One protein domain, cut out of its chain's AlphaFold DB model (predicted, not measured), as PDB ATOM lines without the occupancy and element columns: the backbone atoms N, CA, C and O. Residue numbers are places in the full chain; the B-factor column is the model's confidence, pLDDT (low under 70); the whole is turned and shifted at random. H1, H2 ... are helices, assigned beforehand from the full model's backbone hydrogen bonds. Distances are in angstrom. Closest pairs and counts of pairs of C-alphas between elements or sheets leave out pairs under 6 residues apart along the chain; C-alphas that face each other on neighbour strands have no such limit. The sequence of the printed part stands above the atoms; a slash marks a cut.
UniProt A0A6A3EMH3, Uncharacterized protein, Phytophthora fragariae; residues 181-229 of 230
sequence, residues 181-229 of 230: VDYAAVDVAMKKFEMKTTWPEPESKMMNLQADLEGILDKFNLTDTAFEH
ATOM      1  N   VAL A 181       4.140 -21.390  -3.385       60.97
ATOM      2  CA  VAL A 181       4.192 -22.846  -3.584       60.97
ATOM      3  C   VAL A 181       3.487 -23.597  -2.445       60.97
ATOM      4  O   VAL A 181       2.907 -24.656  -2.684       60.97
ATOM      5  N   ASP A 182       3.461 -23.035  -1.235       67.06
ATOM      6  CA  ASP A 182       2.834 -23.661  -0.071       67.06
ATOM      7  C   ASP A 182       1.299 -23.639  -0.163       67.06
ATOM      8  O   ASP A 182       0.665 -24.610   0.234       67.06
ATOM      9  N   TYR A 183       0.677 -22.627  -0.782       73.25
ATOM     10  CA  TYR A 183      -0.791 -22.558  -0.902       73.25
ATOM     11  C   TYR A 183      -1.399 -23.688  -1.746       73.25
ATOM     12  O   TYR A 183      -2.496 -24.153  -1.446       73.25
ATOM     13  N   ALA A 184      -0.694 -24.177  -2.771       78.00
ATOM     14  CA  ALA A 184      -1.152 -25.339  -3.536       78.00
ATOM     15  C   ALA A 184      -1.124 -26.621  -2.683       78.00
ATOM     16  O   ALA A 184      -2.028 -27.452  -2.763       78.00
ATOM     17  N   ALA A 185      -0.106 -26.771  -1.832       79.50
ATOM     18  CA  ALA A 185      -0.022 -27.879  -0.886       79.50
ATOM     19  C   ALA A 185      -1.065 -27.753   0.240       79.50
ATOM     20  O   ALA A 185      -1.641 -28.764   0.646       79.50
ATOM     21  N   VAL A 186      -1.359 -26.526   0.683       79.75
ATOM     22  CA  VAL A 186      -2.446 -26.215   1.622       79.75
ATOM     23  C   VAL A 186      -3.789 -26.593   1.015       79.75
ATOM     24  O   VAL A 186      -4.546 -27.288   1.674       79.75
ATOM     25  N   ASP A 187      -4.080 -26.226  -0.235       82.31
ATOM     26  CA  ASP A 187      -5.335 -26.590  -0.911       82.31
ATOM     27  C   ASP A 187      -5.518 -28.113  -0.991       82.31
ATOM     28  O   ASP A 187      -6.586 -28.638  -0.681       82.31
ATOM     29  N   VAL A 188      -4.455 -28.854  -1.319       85.62
ATOM     30  CA  VAL A 188      -4.485 -30.324  -1.300       85.62
ATOM     31  C   VAL A 188      -4.725 -30.864   0.116       85.62
ATOM     32  O   VAL A 188      -5.504 -31.804   0.287       85.62
ATOM     33  N   ALA A 189      -4.086 -30.284   1.137       83.50
ATOM     34  CA  ALA A 189      -4.276 -30.686   2.530       83.50
ATOM     35  C   ALA A 189      -5.693 -30.369   3.038       83.50
ATOM     36  O   ALA A 189      -6.317 -31.225   3.660       83.50
ATOM     37  N   MET A 190      -6.225 -29.192   2.703       83.75
ATOM     38  CA  MET A 190      -7.580 -28.741   3.025       83.75
ATOM     39  C   MET A 190      -8.640 -29.580   2.311       83.75
ATOM     40  O   MET A 190      -9.657 -29.916   2.901       83.75
ATOM     41  N   LYS A 191      -8.398 -30.014   1.070       85.88
ATOM     42  CA  LYS A 191      -9.294 -30.952   0.369       85.88
ATOM     43  C   LYS A 191      -9.329 -32.339   0.999       85.88
ATOM     44  O   LYS A 191     -10.326 -33.038   0.870       85.88
ATOM     45  N   LYS A 192      -8.237 -32.754   1.645       84.94
ATOM     46  CA  LYS A 192      -8.144 -34.026   2.374       84.94
ATOM     47  C   LYS A 192      -8.672 -33.917   3.812       84.94
ATOM     48  O   LYS A 192      -8.800 -34.932   4.494       84.94
ATOM     49  N   PHE A 193      -8.929 -32.703   4.291       80.75
ATOM     50  CA  PHE A 193      -9.430 -32.454   5.630       80.75
ATOM     51  C   PHE A 193     -10.898 -32.881   5.724       80.75
ATOM     52  O   PHE A 193     -11.784 -32.278   5.126       80.75
ATOM     53  N   GLU A 194     -11.150 -33.950   6.476       80.56
ATOM     54  CA  GLU A 194     -12.481 -34.514   6.673       80.56
ATOM     55  C   GLU A 194     -12.722 -34.814   8.153       80.56
ATOM     56  O   GLU A 194     -11.826 -35.240   8.888       80.56
ATOM     57  N   MET A 195     -13.967 -34.628   8.591       81.81
ATOM     58  CA  MET A 195     -14.385 -34.937   9.954       81.81
ATOM     59  C   MET A 195     -14.367 -36.447  10.191       81.81
ATOM     60  O   MET A 195     -15.194 -37.190   9.658       81.81
ATOM     61  N   LYS A 196     -13.449 -36.914  11.045       77.06
ATOM     62  CA  LYS A 196     -13.390 -38.322  11.453       77.06
ATOM     63  C   LYS A 196     -14.610 -38.675  12.300       77.06
ATOM     64  O   LYS A 196     -14.689 -38.362  13.486       77.06
ATOM     65  N   THR A 197     -15.553 -39.394  11.702       80.62
ATOM     66  CA  THR A 197     -16.770 -39.878  12.375       80.62
ATOM     67  C   THR A 197     -16.535 -41.101  13.261       80.62
ATOM     68  O   THR A 197     -17.463 -41.560  13.919       80.62
ATOM     69  N   THR A 198     -15.299 -41.609  13.315       80.50
ATOM     70  CA  THR A 198     -14.901 -42.784  14.104       80.50
ATOM     71  C   THR A 198     -15.007 -42.554  15.615       80.50
ATOM     72  O   THR A 198     -15.117 -43.516  16.372       80.50
ATOM     73  N   TRP A 199     -14.999 -41.296  16.070       69.88
ATOM     74  CA  TRP A 199     -15.204 -40.962  17.480       69.88
ATOM     75  C   TRP A 199     -16.693 -41.049  17.848       69.88
ATOM     76  O   TRP A 199     -17.531 -40.610  17.069       69.88
ATOM     77  N   PRO A 200     -17.072 -41.598  19.009       74.81
ATOM     78  CA  PRO A 200     -18.483 -41.707  19.387       74.81
ATOM     79  C   PRO A 200     -19.099 -40.353  19.778       74.81
ATOM     80  O   PRO A 200     -20.215 -40.046  19.364       74.81
ATOM     81  N   GLU A 201     -18.351 -39.519  20.504       83.62
ATOM     82  CA  GLU A 201     -18.826 -38.253  21.076       83.62
ATOM     83  C   GLU A 201     -18.691 -37.076  20.084       83.62
ATOM     84  O   GLU A 201     -17.612 -36.908  19.505       83.62
ATOM     85  N   PRO A 202     -19.732 -36.246  19.864       80.69
ATOM     86  CA  PRO A 202     -19.647 -35.041  19.032       80.69
ATOM     87  C   PRO A 202     -18.566 -34.047  19.473       80.69
ATOM     88  O   PRO A 202     -17.870 -33.515  18.607       80.69
ATOM     89  N   GLU A 203     -18.368 -33.835  20.777       81.00
ATOM     90  CA  GLU A 203     -17.337 -32.914  21.279       81.00
ATOM     91  C   GLU A 203     -15.925 -33.363  20.878       81.00
ATOM     92  O   GLU A 203     -15.143 -32.573  20.351       81.00
ATOM     93  N   SER A 204     -15.619 -34.657  21.009       84.56
ATOM     94  CA  SER A 204     -14.322 -35.208  20.600       84.56
ATOM     95  C   SER A 204     -14.090 -35.122  19.090       84.56
ATOM     96  O   SER A 204     -12.954 -34.931  18.655       84.56
ATOM     97  N   LYS A 205     -15.149 -35.233  18.273       85.44
ATOM     98  CA  LYS A 205     -15.036 -35.038  16.817       85.44
ATOM     99  C   LYS A 205     -14.672 -33.598  16.484       85.44
ATOM    100  O   LYS A 205     -13.813 -33.384  15.637       85.44
ATOM    101  N   MET A 206     -15.324 -32.634  17.131       86.50
ATOM    102  CA  MET A 206     -15.091 -31.212  16.888       86.50
ATOM    103  C   MET A 206     -13.709 -30.779  17.381       86.50
ATOM    104  O   MET A 206     -12.985 -30.118  16.646       86.50
ATOM    105  N   MET A 207     -13.298 -31.243  18.564       86.25
ATOM    106  CA  MET A 207     -11.961 -30.989  19.102       86.25
ATOM    107  C   MET A 207     -10.865 -31.589  18.213       86.25
ATOM    108  O   MET A 207      -9.865 -30.930  17.942       86.25
ATOM    109  N   ASN A 208     -11.051 -32.816  17.707       87.50
ATOM    110  CA  ASN A 208     -10.087 -33.397  16.773       87.50
ATOM    111  C   ASN A 208     -10.082 -32.675  15.422       87.50
ATOM    112  O   ASN A 208      -9.010 -32.469  14.870       87.50
ATOM    113  N   LEU A 209     -11.247 -32.279  14.907       87.94
ATOM    114  CA  LEU A 209     -11.344 -31.511  13.668       87.94
ATOM    115  C   LEU A 209     -10.579 -30.187  13.795       87.94
ATOM    116  O   LEU A 209      -9.761 -29.871  12.939       87.94
ATOM    117  N   GLN A 210     -10.783 -29.456  14.890       85.88
ATOM    118  CA  GLN A 210     -10.069 -28.214  15.165       85.88
ATOM    119  C   GLN A 210      -8.554 -28.439  15.278       85.88
ATOM    120  O   GLN A 210      -7.789 -27.759  14.601       85.88
ATOM    121  N   ALA A 211      -8.118 -29.437  16.049       86.56
ATOM    122  CA  ALA A 211      -6.698 -29.757  16.182       86.56
ATOM    123  C   ALA A 211      -6.058 -30.176  14.844       86.56
ATOM    124  O   ALA A 211      -4.916 -29.816  14.556       86.56
ATOM    125  N   ASP A 212      -6.787 -30.919  14.005       85.50
ATOM    126  CA  ASP A 212      -6.325 -31.314  12.673       85.50
ATOM    127  C   ASP A 212      -6.216 -30.077  11.746       85.50
ATOM    128  O   ASP A 212      -5.271 -30.003  10.960       85.50
ATOM    129  N   LEU A 213      -7.122 -29.091  11.853       86.00
ATOM    130  CA  LEU A 213      -7.072 -27.833  11.089       86.00
ATOM    131  C   LEU A 213      -5.880 -26.974  11.510       86.00
ATOM    132  O   LEU A 213      -5.083 -26.574  10.663       86.00
ATOM    133  N   GLU A 214      -5.744 -26.723  12.811       83.62
ATOM    134  CA  GLU A 214      -4.627 -25.968  13.383       83.62
ATOM    135  C   GLU A 214      -3.297 -26.630  13.017       83.62
ATOM    136  O   GLU A 214      -2.378 -25.966  12.548       83.62
ATOM    137  N   GLY A 215      -3.219 -27.961  13.096       83.50
ATOM    138  CA  GLY A 215      -2.036 -28.712  12.689       83.50
ATOM    139  C   GLY A 215      -1.740 -28.666  11.186       83.50
ATOM    140  O   GLY A 215      -0.596 -28.891  10.794       83.50
ATOM    141  N   ILE A 216      -2.728 -28.413  10.320       83.06
ATOM    142  CA  ILE A 216      -2.492 -28.153   8.890       83.06
ATOM    143  C   ILE A 216      -1.972 -26.727   8.715       83.06
ATOM    144  O   ILE A 216      -0.947 -26.547   8.064       83.06
ATOM    145  N   LEU A 217      -2.635 -25.735   9.307       79.94
ATOM    146  CA  LEU A 217      -2.253 -24.327   9.188       79.94
ATOM    147  C   LEU A 217      -0.842 -24.062   9.732       79.94
ATOM    148  O   LEU A 217      -0.054 -23.397   9.061       79.94
ATOM    149  N   ASP A 218      -0.489 -24.668  10.865       79.12
ATOM    150  CA  ASP A 218       0.823 -24.542  11.507       79.12
ATOM    151  C   ASP A 218       1.952 -25.104  10.636       79.12
ATOM    152  O   ASP A 218       2.957 -24.438  10.395       79.12
ATOM    153  N   LYS A 219       1.743 -26.272  10.014       77.19
ATOM    154  CA  LYS A 219       2.720 -26.863   9.074       77.19
ATOM    155  C   LYS A 219       3.059 -25.948   7.896       77.19
ATOM    156  O   LYS A 219       4.148 -26.058   7.320       77.19
ATOM    157  N   PHE A 220       2.119 -25.090   7.511       75.75
ATOM    158  CA  PHE A 220       2.268 -24.154   6.403       75.75
ATOM    159  C   PHE A 220       2.532 -22.711   6.857       75.75
ATOM    160  O   PHE A 220       2.609 -21.833   6.002       75.75
ATOM    161  N   ASN A 221       2.729 -22.468   8.161       72.62
ATOM    162  CA  ASN A 221       2.870 -21.137   8.767       72.62
ATOM    163  C   ASN A 221       1.711 -20.183   8.422       72.62
ATOM    164  O   ASN A 221       1.899 -18.972   8.334       72.62
ATOM    165  N   LEU A 222       0.518 -20.725   8.179       73.56
ATOM    166  CA  LEU A 222      -0.679 -19.940   7.887       73.56
ATOM    167  C   LEU A 222      -1.514 -19.665   9.133       73.56
ATOM    168  O   LEU A 222      -2.522 -18.984   9.010       73.56
ATOM    169  N   THR A 223      -1.121 -20.176  10.303       66.81
ATOM    170  CA  THR A 223      -1.850 -19.967  11.561       66.81
ATOM    171  C   THR A 223      -2.056 -18.479  11.817       66.81
ATOM    172  O   THR A 223      -3.196 -18.034  11.861       66.81
ATOM    173  N   ASP A 224      -0.982 -17.686  11.846       63.00
ATOM    174  CA  ASP A 224      -1.092 -16.247  12.104       63.00
ATOM    175  C   ASP A 224      -1.932 -15.552  11.018       63.00
ATOM    176  O   ASP A 224      -2.885 -14.850  11.324       63.00
ATOM    177  N   THR A 225      -1.698 -15.841   9.733       63.44
ATOM    178  CA  THR A 225      -2.481 -15.250   8.626       63.44
ATOM    179  C   THR A 225      -3.967 -15.628   8.648       63.44
ATOM    180  O   THR A 225      -4.806 -14.829   8.239       63.44
ATOM    181  N   ALA A 226      -4.310 -16.837   9.093       59.84
ATOM    182  CA  ALA A 226      -5.689 -17.312   9.148       59.84
ATOM    183  C   ALA A 226      -6.493 -16.648  10.277       59.84
ATOM    184  O   ALA A 226      -7.703 -16.489  10.126       59.84
ATOM    185  N   PHE A 227      -5.829 -16.248  11.367       60.97
ATOM    186  CA  PHE A 227      -6.464 -15.643  12.542       60.97
ATOM    187  C   PHE A 227      -6.297 -14.113  12.633       60.97
ATOM    188  O   PHE A 227      -6.898 -13.494  13.500       60.97
ATOM    189  N   GLU A 228      -5.569 -13.467  11.714       57.91
ATOM    190  CA  GLU A 228      -5.423 -11.993  11.656       57.91
ATOM    191  C   GLU A 228      -6.739 -11.230  11.369       57.91
ATOM    192  O   GLU A 228      -6.777 -10.005  11.477       57.91
ATOM    193  N   HIS A 229      -7.821 -11.923  10.995       47.84
ATOM    194  CA  HIS A 229      -9.120 -11.325  10.653       47.84
ATOM    195  C   HIS A 229     -10.262 -11.618  11.644       47.84
ATOM    196  O   HIS A 229     -11.419 -11.347  11.309       47.84
TER     197      HIS A 229
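This is residues 181 to 229 of the 230 residues of an uncharacterized protein of Phytophthora fragariae (UniProt A0A6A3EMH3). What does one see first? The model is a lopsided helical hairpin: the long helix H2 and the shorter helix H1 run nearly antiparallel and meet only near the last residues of H2, joined by the stretch of residues 192 to 201 that runs out to the first end of H2. The very short helix H3 makes a corner at the last end of H2. What is it built of, and how large is it? The printed part has 49 residues with three named helices, in the order H1, H2, H3 along the chain, and no named strand; the class is all helix. It is only just loose, close to compact, with a radius of gyration of the C-alphas of 12.0 A, and its outline is elongated, with spans of 37 by 22 by 15 A.

How does the longest helix, H2, residues 202 to 219, stand to H1, residues 181 to 191? They touch, with 4 pairs of C-alphas within 8 A, and H2 does so with residues 216 to 217 alone; the closest C-alphas are those of Ala 189 and Ile 216, 7.1 A apart. Their lines stand at a shallow tilt of 14 degrees, and they run opposite ways, as a helical hairpin. Their centres are 16.4 A apart. And where is H3, residues 223 to 227? H2 and H3 only just touch, and only at the corner by their link, with 3 pairs of C-alphas within 8 A; H2 does so with residues 214 to 217 alone. The closest C-alphas of the two are those of Leu 217 and Thr 223, 5.0 A apart, and their centres are 14.6 A apart. H1 and H3 are apart, with no C-alpha of the one within 8 A of the other. What do the backbone N and O atoms show? In H3 every O i to N i+4 pair is within hydrogen-bond range. In H2 13 of 14 such pairs are within range, and in H1 6 of 7.

Where does the longest helix lie? H2 has 18 residues, Pro 202 to Lys 219, and measures 25.8 A from first to last C-alpha. It begins at C-alpha 202, at (-19.647, -35.041, 19.032), and ends at C-alpha 219, at (2.720, -26.863, 9.074). Where is H1? H1 has 11 residues, Val 181 to Lys 191, and measures 16.2 A from first to last C-alpha. It begins at C-alpha 181, at (4.192, -22.846, -3.584). Where does the last helix end? H3 has 5 residues, Thr 223 to Phe 227, and measures 6.4 A from first to last C-alpha. It ends at C-alpha 227, at (-6.464, -15.643, 12.542).

How far does the printed part reach? The two C-alphas farthest apart are those of Val 181 and Pro 200, at 37.4 A. The first and last printed C-alphas, those of Val 181 and His 229, are 22.6 A apart. Is it cut, and how are the helices linked? The printed part runs from residue 181 to 229 with no cut. The link from H1 to H2, with 10 residues between them, is short, and the link from H2 to H3, with 3 residues between them, is tight. How sure is the model? The mean pLDDT of the printed part is 77.7, with a mean of 84 in H2, 78 in H1 and 63 in H3. Ten residues are under 70, namely residues 181 to 182, residue 199 and residues 223 to 229.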